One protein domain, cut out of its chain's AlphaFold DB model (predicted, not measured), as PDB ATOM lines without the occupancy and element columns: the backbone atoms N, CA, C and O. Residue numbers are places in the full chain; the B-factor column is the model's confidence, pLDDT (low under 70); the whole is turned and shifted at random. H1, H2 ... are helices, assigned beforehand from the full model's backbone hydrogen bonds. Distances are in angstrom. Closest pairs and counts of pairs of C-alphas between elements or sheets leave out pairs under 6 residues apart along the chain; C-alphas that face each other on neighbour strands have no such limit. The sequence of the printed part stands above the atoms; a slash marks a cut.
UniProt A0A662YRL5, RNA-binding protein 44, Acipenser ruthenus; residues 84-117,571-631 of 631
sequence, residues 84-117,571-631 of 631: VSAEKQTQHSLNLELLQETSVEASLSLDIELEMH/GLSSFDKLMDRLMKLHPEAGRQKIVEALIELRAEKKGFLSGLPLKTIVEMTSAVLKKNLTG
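This is residues 84 to 117 and 571 to 631 of the 631 residues of the protein "RNA-binding protein 44" of Acipenser ruthenus (UniProt A0A662YRL5). One long helix, H1, sticks out as an arm with its residues 84 to 99, while its later part, with residues 106 to 113, packs on H2 in a small compact head. In the head the centres of H2, H3 and H4 make a triangle, and H3 crosses H4 at a wide angle. The printed part has 95 residues, with four named helices in the order H1, H2, H3, H4 and no named strand, and its class is all helix. The whole is loose, with a radius of gyration of the C-alphas of 15.9 A, and spans 57 by 24 by 23 A, the arm making the length.

H1, residues 84 to 117, touches H2, residues 573 to 585, about perpendicular at 80 degrees. H1 touches H2 with residues 106 to 113 alone, and H2 touches H1 with residues 574 to 575 alone; the closest C-alphas of the two are those of Ala 106 and Ser 574, 5.8 A apart. H1 only just touches H3, residues 591 to 604, with 3 pairs of C-alphas within 8 A, the closest those of Leu 114 and Ile 599 at 7.0 A; at 72 degrees they are only just about perpendicular. H1 and H4, residues 614 to 630, are close but not clearly touching, with the C-alphas of Ser 107 and Leu 614 closest at 7.6 A, and run the same way at a steep tilt of 40 degrees. H3 and H4 touch about perpendicular at 75 degrees, with the C-alphas of Ala 597 and Thr 621 closest at 5.9 A. H2 and H4 touch at a steep tilt of 41 degrees, the same way, closest at the C-alphas of Leu 582 and Val 618, 6.4 A apart. H2 and H3 touch about perpendicular at 74 degrees, closest at the C-alphas of Met 583 and Arg 591, 7.1 A apart. The helix packing is mostly crossed: of 5 pairs that touch, 0 are at a shallow tilt. Every O i to N i+4 pair is within hydrogen-bond range in H2, H3 and H4, and 28 of 30 are in H1.

H1 begins at C-alpha 84, (172.447, 133.024, 158.325), and ends at C-alpha 117, (143.763, 153.554, 123.499), 49.6 A away. H2 is 18.1 A long from first to last C-alpha, H3 20.0 A and H4 24.7 A. H4 ends at C-alpha 630, (140.605, 130.551, 112.455).

The two C-alphas farthest apart are those of Val 84 and Gly 631, at 58.2 A. Without residues 84 to 99, which stand free, the body spans 37 by 25 by 22 A. Residues 118 to 570 are cut out, and C-alphas 117 and 571 are 15.8 A apart across the cut. Of the links printed whole, H2 to H3 is tight and H3 to H4 short; the link from H1 to H2 runs across the cut. The mean pLDDT of the printed part is 88.2, with residues 96 to 107 and 571 under 70.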
ATOM      1  N   VAL A  84     172.230 132.731 159.754       88.44
ATOM      2  CA  VAL A  84     172.447 133.024 158.325       88.44
ATOM      3  C   VAL A  84     171.418 132.310 157.439       88.44
ATOM      4  O   VAL A  84     170.955 132.878 156.451       88.44
ATOM      5  N   SER A  85     171.010 131.081 157.779       80.69
ATOM      6  CA  SER A  85     169.924 130.388 157.069       80.69
ATOM      7  C   SER A  85     168.565 131.074 157.248       80.69
ATOM      8  O   SER A  85     167.833 131.212 156.271       80.69
ATOM      9  N   ALA A  86     168.235 131.532 158.460       80.31
ATOM     10  CA  ALA A  86     166.989 132.247 158.729       80.31
ATOM     11  C   ALA A  86     166.940 133.609 158.015       80.31
ATOM     12  O   ALA A  86     165.914 133.955 157.433       80.31
ATOM     13  N   GLU A  87     168.053 134.348 157.991       88.44
ATOM     14  CA  GLU A  87     168.169 135.627 157.279       88.44
ATOM     15  C   GLU A  87     168.065 135.457 155.754       88.44
ATOM     16  O   GLU A  87     167.367 136.217 155.085       88.44
ATOM     17  N   LYS A  88     168.667 134.403 155.186       86.38
ATOM     18  CA  LYS A  88     168.466 134.060 153.767       86.38
ATOM     19  C   LYS A  88     167.009 133.707 153.458       86.38
ATOM     20  O   LYS A  88     166.511 134.071 152.394       86.38
ATOM     21  N   GLN A  89     166.315 133.030 154.373       81.62
ATOM     22  CA  GLN A  89     164.905 132.681 154.197       81.62
ATOM     23  C   GLN A  89     163.988 133.916 154.264       81.62
ATOM     24  O   GLN A  89     163.066 134.026 153.455       81.62
ATOM     25  N   THR A  90     164.250 134.876 155.159       81.25
ATOM     26  CA  THR A  90     163.485 136.136 155.203       81.25
ATOM     27  C   THR A  90     163.782 137.032 154.003       81.25
ATOM     28  O   THR A  90     162.843 137.570 153.423       81.25
ATOM     29  N   GLN A  91     165.039 137.128 153.549       79.38
ATOM     30  CA  GLN A  91     165.383 137.844 152.311       79.38
ATOM     31  C   GLN A  91     164.693 137.236 151.079       79.38
ATOM     32  O   GLN A  91     164.163 137.974 150.251       79.38
ATOM     33  N   HIS A  92     164.626 135.903 150.969       83.06
ATOM     34  CA  HIS A  92     163.897 135.249 149.877       83.06
ATOM     35  C   HIS A  92     162.386 135.538 149.927       83.06
ATOM     36  O   HIS A  92     161.765 135.711 148.881       83.06
ATOM     37  N   SER A  93     161.790 135.619 151.123       79.12
ATOM     38  CA  SER A  93     160.374 135.981 151.282       79.12
ATOM     39  C   SER A  93     160.097 137.424 150.847       79.12
ATOM     40  O   SER A  93     159.163 137.659 150.087       79.12
ATOM     41  N   LEU A  94     160.933 138.376 151.277       74.94
ATOM     42  CA  LEU A  94     160.786 139.799 150.941       74.94
ATOM     43  C   LEU A  94     160.999 140.068 149.444       74.94
ATOM     44  O   LEU A  94     160.289 140.879 148.856       74.94
ATOM     45  N   ASN A  95     161.931 139.355 148.802       70.44
ATOM     46  CA  ASN A  95     162.114 139.441 147.353       70.44
ATOM     47  C   ASN A  95     160.889 138.920 146.582       70.44
ATOM     48  O   ASN A  95     160.555 139.478 145.541       70.44
ATOM     49  N   LEU A  96     160.204 137.884 147.083       67.88
ATOM     50  CA  LEU A  96     158.991 137.353 146.453       67.88
ATOM     51  C   LEU A  96     157.828 138.360 146.527       67.88
ATOM     52  O   LEU A  96     157.126 138.569 145.542       67.88
ATOM     53  N   GLU A  97     157.668 139.012 147.680       63.47
ATOM     54  CA  GLU A  97     156.644 140.037 147.922       63.47
ATOM     55  C   GLU A  97     156.882 141.280 147.039       63.47
ATOM     56  O   GLU A  97     155.976 141.723 146.334       63.47
ATOM     57  N   LEU A  98     158.132 141.751 146.941       59.38
ATOM     58  CA  LEU A  98     158.520 142.869 146.069       59.38
ATOM     59  C   LEU A  98     158.333 142.562 144.564       59.38
ATOM     60  O   LEU A  98     157.968 143.441 143.776       59.38
ATOM     61  N   LEU A  99     158.551 141.312 144.141       60.47
ATOM     62  CA  LEU A  99     158.255 140.862 142.771       60.47
ATOM     63  C   LEU A  99     156.748 140.841 142.488       60.47
ATOM     64  O   LEU A  99     156.317 141.183 141.385       60.47
ATOM     65  N   GLN A 100     155.937 140.486 143.485       59.41
ATOM     66  CA  GLN A 100     154.485 140.514 143.364       59.41
ATOM     67  C   GLN A 100     153.964 141.958 143.261       59.41
ATOM     68  O   GLN A 100     153.164 142.247 142.369       59.41
ATOM     69  N   GLU A 101     154.463 142.883 144.087       57.31
ATOM     70  CA  GLU A 101     154.099 144.307 144.026       57.31
ATOM     71  C   GLU A 101     154.493 144.953 142.688       57.31
ATOM     72  O   GLU A 101     153.654 145.569 142.027       57.31
ATOM     73  N   THR A 102     155.727 144.740 142.217       61.44
ATOM     74  CA  THR A 102     156.184 145.284 140.921       61.44
ATOM     75  C   THR A 102     155.421 144.701 139.723       61.44
ATOM     76  O   THR A 102     155.146 145.422 138.759       61.44
ATOM     77  N   SER A 103     154.996 143.432 139.784       62.78
ATOM     78  CA  SER A 103     154.082 142.855 138.786       62.78
ATOM     79  C   SER A 103     152.694 143.507 138.829       62.78
ATOM     80  O   SER A 103     152.091 143.735 137.777       62.78
ATOM     81  N   VAL A 104     152.172 143.821 140.020       62.12
ATOM     82  CA  VAL A 104     150.869 144.485 140.176       62.12
ATOM     83  C   VAL A 104     150.915 145.916 139.631       62.12
ATOM     84  O   VAL A 104     150.051 146.267 138.826       62.12
ATOM     85  N   GLU A 105     151.942 146.711 139.946       62.72
ATOM     86  CA  GLU A 105     152.105 148.070 139.398       62.72
ATOM     87  C   GLU A 105     152.206 148.080 137.863       62.72
ATOM     88  O   GLU A 105     151.477 148.817 137.190       62.72
ATOM     89  N   ALA A 106     153.045 147.207 137.290       65.06
ATOM     90  CA  ALA A 106     153.204 147.085 135.839       65.06
ATOM     91  C   ALA A 106     151.884 146.739 135.125       65.06
ATOM     92  O   ALA A 106     151.656 147.174 133.992       65.06
ATOM     93  N   SER A 107     151.018 145.976 135.799       67.12
ATOM     94  CA  SER A 107     149.719 145.533 135.291       67.12
ATOM     95  C   SER A 107     148.605 146.588 135.444       67.12
ATOM     96  O   SER A 107     147.731 146.681 134.583       67.12
ATOM     97  N   LEU A 108     148.666 147.446 136.473       71.06
ATOM     98  CA  LEU A 108     147.762 148.594 136.654       71.06
ATOM     99  C   LEU A 108     147.966 149.665 135.576       71.06
ATOM    100  O   LEU A 108     146.989 150.197 135.045       71.06
ATOM    101  N   SER A 109     149.223 149.938 135.203       81.88
ATOM    102  CA  SER A 109     149.537 150.833 134.078       81.88
ATOM    103  C   SER A 109     148.886 150.348 132.776       81.88
ATOM    104  O   SER A 109     148.394 151.152 131.984       81.88
ATOM    105  N   LEU A 110     148.823 149.024 132.585       84.81
ATOM    106  CA  LEU A 110     148.324 148.402 131.364       84.81
ATOM    107  C   LEU A 110     146.823 148.635 131.142       84.81
ATOM    108  O   LEU A 110     146.417 148.978 130.034       84.81
ATOM    109  N   ASP A 111     145.994 148.489 132.181       86.75
ATOM    110  CA  ASP A 111     144.542 148.709 132.086       86.75
ATOM    111  C   ASP A 111     144.197 150.167 131.738       86.75
ATOM    112  O   ASP A 111     143.234 150.436 131.009       86.75
ATOM    113  N   ILE A 112     144.991 151.114 132.237       86.75
ATOM    114  CA  ILE A 112     144.789 152.552 132.029       86.75
ATOM    115  C   ILE A 112     145.235 152.957 130.621       86.75
ATOM    116  O   ILE A 112     144.525 153.699 129.938       86.75
ATOM    117  N   GLU A 113     146.348 152.410 130.136       86.38
ATOM    118  CA  GLU A 113     146.810 152.610 128.761       86.38
ATOM    119  C   GLU A 113     145.870 151.962 127.733       86.38
ATOM    120  O   GLU A 113     145.533 152.587 126.723       86.38
ATOM    121  N   LEU A 114     145.331 150.772 128.026       89.56
ATOM    122  CA  LEU A 114     144.286 150.158 127.202       89.56
ATOM    123  C   LEU A 114     143.019 151.021 127.150       89.56
ATOM    124  O   LEU A 114     142.388 151.137 126.098       89.56
ATOM    125  N   GLU A 115     142.636 151.637 128.272       91.00
ATOM    126  CA  GLU A 115     141.490 152.547 128.311       91.00
ATOM    127  C   GLU A 115     141.767 153.839 127.532       91.00
ATOM    128  O   GLU A 115     140.891 154.318 126.812       91.00
ATOM    129  N   MET A 116     142.986 154.381 127.604       88.75
ATOM    130  CA  MET A 116     143.411 155.522 126.793       88.75
ATOM    131  C   MET A 116     143.351 155.189 125.296       88.75
ATOM    132  O   MET A 116     142.750 155.942 124.529       88.75
ATOM    133  N   HIS A 117     143.883 154.037 124.876       86.50
ATOM    134  CA  HIS A 117     143.763 153.554 123.499       86.50
ATOM    135  C   HIS A 117     142.299 153.383 123.073       86.50
ATOM    136  O   HIS A 117     141.921 153.823 121.985       86.50
ATOM    137  N   GLY A 571     155.860 154.411 133.541       58.22
ATOM    138  CA  GLY A 571     156.008 152.960 133.408       58.22
ATOM    139  C   GLY A 571     155.613 152.343 132.055       58.22
ATOM    140  O   GLY A 571     155.644 151.117 131.968       58.22
ATOM    141  N   LEU A 572     155.309 153.134 131.010       70.81
ATOM    142  CA  LEU A 572     154.884 152.678 129.658       70.81
ATOM    143  C   LEU A 572     155.736 151.534 129.068       70.81
ATOM    144  O   LEU A 572     155.250 150.716 128.290       70.81
ATOM    145  N   SER A 573     156.987 151.398 129.522       85.81
ATOM    146  CA  SER A 573     157.854 150.256 129.224       85.81
ATOM    147  C   SER A 573     157.222 148.871 129.461       85.81
ATOM    148  O   SER A 573     157.675 147.911 128.842       85.81
ATOM    149  N   SER A 574     156.217 148.715 130.338       87.69
ATOM    150  CA  SER A 574     155.519 147.430 130.516       87.69
ATOM    151  C   SER A 574     154.597 147.105 129.337       87.69
ATOM    152  O   SER A 574     154.582 145.961 128.877       87.69
ATOM    153  N   PHE A 575     153.892 148.105 128.805       94.56
ATOM    154  CA  PHE A 575     153.060 147.970 127.615       94.56
ATOM    155  C   PHE A 575     153.912 147.811 126.355       94.56
ATOM    156  O   PHE A 575     153.643 146.904 125.573       94.56
ATOM    157  N   ASP A 576     154.994 148.579 126.198       94.50
ATOM    158  CA  ASP A 576     155.922 148.396 125.072       94.50
ATOM    159  C   ASP A 576     156.520 146.975 125.066       94.50
ATOM    160  O   ASP A 576     156.478 146.291 124.045       94.50
ATOM    161  N   LYS A 577     156.958 146.454 126.226       95.44
ATOM    162  CA  LYS A 577     157.421 145.055 126.364       95.44
ATOM    163  C   LYS A 577     156.327 144.026 126.061       95.44
ATOM    164  O   LYS A 577     156.633 142.973 125.497       95.44
ATOM    165  N   LEU A 578     155.072 144.288 126.442       96.75
ATOM    166  CA  LEU A 578     153.936 143.427 126.093       96.75
ATOM    167  C   LEU A 578     153.727 143.402 124.575       96.75
ATOM    168  O   LEU A 578     153.610 142.330 123.980       96.75
ATOM    169  N   MET A 579     153.705 144.582 123.957       97.50
ATOM    170  CA  MET A 579     153.483 144.757 122.528       97.50
ATOM    171  C   MET A 579     154.614 144.141 121.706       97.50
ATOM    172  O   MET A 579     154.320 143.416 120.760       97.50
ATOM    173  N   ASP A 580     155.879 144.325 122.088       97.38
ATOM    174  CA  ASP A 580     157.027 143.687 121.431       97.38
ATOM    175  C   ASP A 580     156.968 142.158 121.526       97.38
ATOM    176  O   ASP A 580     157.171 141.465 120.526       97.38
ATOM    177  N   ARG A 581     156.627 141.603 122.700       97.94
ATOM    178  CA  ARG A 581     156.443 140.148 122.864       97.94
ATOM    179  C   ARG A 581     155.306 139.622 121.987       97.94
ATOM    180  O   ARG A 581     155.482 138.599 121.326       97.94
ATOM    181  N   LEU A 582     154.172 140.319 121.935       98.19
ATOM    182  CA  LEU A 582     153.030 139.920 121.110       98.19
ATOM    183  C   LEU A 582     153.314 140.065 119.607       98.19
ATOM    184  O   LEU A 582     153.004 139.143 118.862       98.19
ATOM    185  N   MET A 583     153.974 141.138 119.162       98.06
ATOM    186  CA  MET A 583     154.393 141.315 117.761       98.06
ATOM    187  C   MET A 583     155.441 140.275 117.333       98.06
ATOM    188  O   MET A 583     155.407 139.808 116.197       98.06
ATOM    189  N   LYS A 584     156.346 139.865 118.235       97.94
ATOM    190  CA  LYS A 584     157.340 138.806 117.979       97.94
ATOM    191  C   LYS A 584     156.707 137.412 117.872       97.94
ATOM    192  O   LYS A 584     157.196 136.591 117.100       97.94
ATOM    193  N   LEU A 585     155.642 137.142 118.631       98.19
ATOM    194  CA  LEU A 585     154.896 135.876 118.580       98.19
ATOM    195  C   LEU A 585     153.860 135.821 117.447       98.19
ATOM    196  O   LEU A 585     153.571 134.731 116.958       98.19
ATOM    197  N   HIS A 586     153.317 136.974 117.048       98.12
ATOM    198  CA  HIS A 586     152.244 137.114 116.061       98.12
ATOM    199  C   HIS A 586     152.572 138.172 114.994       98.12
ATOM    200  O   HIS A 586     151.887 139.196 114.914       98.12
ATOM    201  N   PRO A 587     153.596 137.962 114.145       97.81
ATOM    202  CA  PRO A 587     153.936 138.895 113.067       97.81
ATOM    203  C   PRO A 587     152.807 139.070 112.031       97.81
ATOM    204  O   PRO A 587     152.762 140.075 111.326       97.81
ATOM    205  N   GLU A 588     151.868 138.123 111.941       97.69
ATOM    206  CA  GLU A 588     150.640 138.219 111.143       97.69
ATOM    207  C   GLU A 588     149.578 139.166 111.740       97.69
ATOM    208  O   GLU A 588     148.659 139.613 111.041       97.69
ATOM    209  N   ALA A 589     149.697 139.496 113.029       97.81
ATOM    210  CA  ALA A 589     148.835 140.433 113.732       97.81
ATOM    211  C   ALA A 589     149.524 141.800 113.851       97.81
ATOM    212  O   ALA A 589     150.332 142.047 114.741       97.81
ATOM    213  N   GLY A 590     149.161 142.740 112.974       97.06
ATOM    214  CA  GLY A 590     149.602 144.130 113.123       97.06
ATOM    215  C   GLY A 590     149.159 144.736 114.464       97.06
ATOM    216  O   GLY A 590     148.126 144.341 115.010       97.06
ATOM    217  N   ARG A 591     149.901 145.742 114.958       97.31
ATOM    218  CA  ARG A 591     149.714 146.416 116.265       97.31
ATOM    219  C   ARG A 591     148.243 146.629 116.662       97.31
ATOM    220  O   ARG A 591     147.872 146.362 117.800       97.31
ATOM    221  N   GLN A 592     147.409 147.071 115.721       97.00
ATOM    222  CA  GLN A 592     145.982 147.322 115.940       97.00
ATOM    223  C   GLN A 592     145.195 146.060 116.342       97.00
ATOM    224  O   GLN A 592     144.449 146.102 117.315       97.00
ATOM    225  N   LYS A 593     145.415 144.920 115.666       97.81
ATOM    226  CA  LYS A 593     144.769 143.638 116.004       97.81
ATOM    227  C   LYS A 593     145.179 143.139 117.390       97.81
ATOM    228  O   LYS A 593     144.371 142.548 118.096       97.81
ATOM    229  N   ILE A 594     146.431 143.385 117.783       98.19
ATOM    230  CA  ILE A 594     146.947 143.037 119.113       98.19
ATOM    231  C   ILE A 594     146.237 143.869 120.193       98.19
ATOM    232  O   ILE A 594     145.775 143.311 121.186       98.19
ATOM    233  N   VAL A 595     146.079 145.181 119.981       97.69
ATOM    234  CA  VAL A 595     145.329 146.059 120.900       97.69
ATOM    235  C   VAL A 595     143.850 145.661 120.974       97.69
ATOM    236  O   VAL A 595     143.286 145.612 122.064       97.69
ATOM    237  N   GLU A 596     143.222 145.310 119.850       97.81
ATOM    238  CA  GLU A 596     141.845 144.798 119.820       97.81
ATOM    239  C   GLU A 596     141.700 143.479 120.597       97.81
ATOM    240  O   GLU A 596     140.789 143.357 121.415       97.81
ATOM    241  N   ALA A 597     142.634 142.538 120.437       98.25
ATOM    242  CA  ALA A 597     142.657 141.284 121.193       98.25
ATOM    243  C   ALA A 597     142.910 141.490 122.700       98.25
ATOM    244  O   ALA A 597     142.349 140.763 123.519       98.25
ATOM    245  N   LEU A 598     143.704 142.495 123.092       97.75
ATOM    246  CA  LEU A 598     143.849 142.894 124.497       97.75
ATOM    247  C   LEU A 598     142.543 143.480 125.058       97.75
ATOM    248  O   LEU A 598     142.191 143.201 126.203       97.75
ATOM    249  N   ILE A 599     141.802 144.262 124.265       97.12
ATOM    250  CA  ILE A 599     140.498 144.814 124.664       97.12
ATOM    251  C   ILE A 599     139.441 143.698 124.775       97.12
ATOM    252  O   ILE A 599     138.661 143.708 125.729       97.12
ATOM    253  N   GLU A 600     139.438 142.713 123.864       97.62
ATOM    254  CA  GLU A 600     138.602 141.499 123.958       97.62
ATOM    255  C   GLU A 600     138.942 140.701 125.229       97.62
ATOM    256  O   GLU A 600     138.050 140.397 126.023       97.62
ATOM    257  N   LEU A 601     140.231 140.456 125.495       97.75
ATOM    258  CA  LEU A 601     140.690 139.763 126.702       97.75
ATOM    259  C   LEU A 601     140.289 140.503 127.988       97.75
ATOM    260  O   LEU A 601     139.839 139.883 128.952       97.75
ATOM    261  N   ARG A 602     140.401 141.838 128.009       96.81
ATOM    262  CA  ARG A 602     139.964 142.663 129.145       96.81
ATOM    263  C   ARG A 602     138.456 142.541 129.378       96.81
ATOM    264  O   ARG A 602     138.026 142.480 130.530       96.81
ATOM    265  N   ALA A 603     137.653 142.469 128.315       96.88
ATOM    266  CA  ALA A 603     136.214 142.227 128.424       96.88
ATOM    267  C   ALA A 603     135.906 140.819 128.975       96.88
ATOM    268  O   ALA A 603     135.039 140.683 129.840       96.88
ATOM    269  N   GLU A 604     136.653 139.792 128.554       97.00
ATOM    270  CA  GLU A 604     136.539 138.422 129.078       97.00
ATOM    271  C   GLU A 604     136.891 138.344 130.579       97.00
ATOM    272  O   GLU A 604     136.182 137.714 131.368       97.00
ATOM    273  N   LYS A 605     137.945 139.048 131.013       96.06
ATOM    274  CA  LYS A 605     138.436 139.069 132.406       96.06
ATOM    275  C   LYS A 605     137.720 140.064 133.328       96.06
ATOM    276  O   LYS A 605     138.283 140.519 134.318       96.06
ATOM    277  N   LYS A 606     136.444 140.366 133.058       93.88
ATOM    278  CA  LYS A 606     135.596 141.263 133.877       93.88
ATOM    279  C   LYS A 606     136.132 142.701 134.014       93.88
ATOM    280  O   LYS A 606     135.791 143.389 134.973       93.88
ATOM    281  N   GLY A 607     136.916 143.175 133.048       90.31
ATOM    282  CA  GLY A 607     137.319 144.578 132.931       90.31
ATOM    283  C   GLY A 607     138.728 144.926 133.414       90.31
ATOM    284  O   GLY A 607     139.095 146.096 133.298       90.31
ATOM    285  N   PHE A 608     139.516 143.959 133.895       91.00
ATOM    286  CA  PHE A 608     140.875 144.189 134.395       91.00
ATOM    287  C   PHE A 608     141.849 143.108 133.912       91.00
ATOM    288  O   PHE A 608     141.568 141.913 134.013       91.00
ATOM    289  N   LEU A 609     142.989 143.545 133.380       94.94
ATOM    290  CA  LEU A 609     144.186 142.730 133.147       94.94
ATOM    291  C   LEU A 609     145.199 142.885 134.294       94.94
ATOM    292  O   LEU A 609     146.124 142.080 134.415       94.94
ATOM    293  N   SER A 610     145.005 143.889 135.154       92.19
ATOM    294  CA  SER A 610     145.771 144.065 136.381       92.19
ATOM    295  C   SER A 610     145.678 142.850 137.314       92.19
ATOM    296  O   SER A 610     144.632 142.216 137.458       92.19
ATOM    297  N   GLY A 611     146.811 142.495 137.920       92.25
ATOM    298  CA  GLY A 611     146.981 141.297 138.746       92.25
ATOM    299  C   GLY A 611     147.309 140.008 137.980       92.25
ATOM    300  O   GLY A 611     147.590 138.999 138.623       92.25
ATOM    301  N   LEU A 612     147.319 140.007 136.640       95.06
ATOM    302  CA  LEU A 612     147.809 138.867 135.855       95.06
ATOM    303  C   LEU A 612     149.318 138.993 135.566       95.06
ATOM    304  O   LEU A 612     149.769 140.071 135.170       95.06
ATOM    305  N   PRO A 613     150.106 137.904 135.676       95.19
ATOM    306  CA  PRO A 613     151.495 137.898 135.228       95.19
ATOM    307  C   PRO A 613     151.601 138.238 133.738       95.19
ATOM    308  O   PRO A 613     150.810 137.758 132.923       95.19
ATOM    309  N   LEU A 614     152.632 138.998 133.351       95.56
ATOM    310  CA  LEU A 614     152.838 139.425 131.958       95.56
ATOM    311  C   LEU A 614     152.848 138.240 130.972       95.56
ATOM    312  O   LEU A 614     152.308 138.342 129.874       95.56
ATOM    313  N   LYS A 615     153.423 137.100 131.382       96.50
ATOM    314  CA  LYS A 615     153.427 135.845 130.613       96.50
ATOM    315  C   LYS A 615     152.007 135.325 130.356       96.50
ATOM    316  O   LYS A 615     151.673 135.029 129.214       96.50
ATOM    317  N   THR A 616     151.153 135.307 131.379       97.50
ATOM    318  CA  THR A 616     149.742 134.910 131.266       97.50
ATOM    319  C   THR A 616     148.958 135.857 130.358       97.50
ATOM    320  O   THR A 616     148.171 135.389 129.540       97.50
ATOM    321  N   ILE A 617     149.192 137.174 130.442       97.88
ATOM    322  CA  ILE A 617     148.562 138.147 129.530       97.88
ATOM    323  C   ILE A 617     148.967 137.842 128.080       97.88
ATOM    324  O   ILE A 617     148.092 137.702 127.228       97.88
ATOM    325  N   VAL A 618     150.268 137.655 127.812       98.12
ATOM    326  CA  VAL A 618     150.779 137.278 126.481       98.12
ATOM    327  C   VAL A 618     150.115 135.993 125.972       98.12
ATOM    328  O   VAL A 618     149.561 135.993 124.878       98.12
ATOM    329  N   GLU A 619     150.121 134.917 126.762       98.31
ATOM    330  CA  GLU A 619     149.549 133.617 126.383       98.31
ATOM    331  C   GLU A 619     148.045 133.703 126.081       98.31
ATOM    332  O   GLU A 619     147.572 133.147 125.084       98.31
ATOM    333  N   MET A 620     147.289 134.439 126.900       98.19
ATOM    334  CA  MET A 620     145.853 134.615 126.704       98.19
ATOM    335  C   MET A 620     145.528 135.487 125.485       98.19
ATOM    336  O   MET A 620     144.666 135.116 124.687       98.19
ATOM    337  N   THR A 621     146.239 136.597 125.270       98.44
ATOM    338  CA  THR A 621     146.068 137.411 124.055       98.44
ATOM    339  C   THR A 621     146.473 136.633 122.804       98.44
ATOM    340  O   THR A 621     145.774 136.698 121.795       98.44
ATOM    341  N   SER A 622     147.533 135.822 122.871       98.44
ATOM    342  CA  SER A 622     147.915 134.893 121.803       98.44
ATOM    343  C   SER A 622     146.811 133.884 121.466       98.44
ATOM    344  O   SER A 622     146.626 133.549 120.295       98.44
ATOM    345  N   ALA A 623     146.050 133.400 122.453       98.31
ATOM    346  CA  ALA A 623     144.904 132.522 122.208       98.31
ATOM    347  C   ALA A 623     143.755 133.256 121.489       98.31
ATOM    348  O   ALA A 623     143.200 132.719 120.528       98.31
ATOM    349  N   VAL A 624     143.451 134.497 121.889       98.19
ATOM    350  CA  VAL A 624     142.458 135.360 121.218       98.19
ATOM    351  C   VAL A 624     142.871 135.664 119.770       98.19
ATOM    352  O   VAL A 624     142.073 135.495 118.850       98.19
ATOM    353  N   LEU A 625     144.138 136.020 119.535       98.12
ATOM    354  CA  LEU A 625     144.673 136.271 118.192       98.12
ATOM    355  C   LEU A 625     144.579 135.034 117.286       98.12
ATOM    356  O   LEU A 625     144.135 135.149 116.146       98.12
ATOM    357  N   LYS A 626     144.925 133.843 117.795       97.94
ATOM    358  CA  LYS A 626     144.795 132.577 117.048       97.94
ATOM    359  C   LYS A 626     143.340 132.252 116.713       97.94
ATOM    360  O   LYS A 626     143.050 131.907 115.573       97.94
ATOM    361  N   LYS A 627     142.420 132.412 117.672       97.38
ATOM    362  CA  LYS A 627     140.972 132.237 117.470       97.38
ATOM    363  C   LYS A 627     140.463 133.132 116.331       97.38
ATOM    364  O   LYS A 627     139.820 132.628 115.412       97.38
ATOM    365  N   ASN A 628     140.850 134.410 116.335       95.38
ATOM    366  CA  ASN A 628     140.464 135.413 115.333       95.38
ATOM    367  C   ASN A 628     141.174 135.252 113.963       95.38
ATOM    368  O   ASN A 628     140.893 136.010 113.038       95.38
ATOM    369  N   LEU A 629     142.083 134.279 113.815       94.19
ATOM    370  CA  LEU A 629     142.656 133.842 112.530       94.19
ATOM    371  C   LEU A 629     141.991 132.567 111.977       94.19
ATOM    372  O   LEU A 629     142.202 132.228 110.814       94.19
ATOM    373  N   THR A 630     141.233 131.841 112.806       94.00
ATOM    374  CA  THR A 630     140.605 130.551 112.455       94.00
ATOM    375  C   THR A 630     139.099 130.619 112.188       94.00
ATOM    376  O   THR A 630     138.534 129.619 111.744       94.00
ATOM    377  N   GLY A 631     138.462 131.760 112.474       81.81
ATOM    378  CA  GLY A 631     137.053 132.051 112.179       81.81
ATOM    379  C   GLY A 631     136.909 133.057 111.048       81.81
ATOM    380  O   GLY A 631     135.989 132.853 110.230       81.81
TER     381      GLY A 631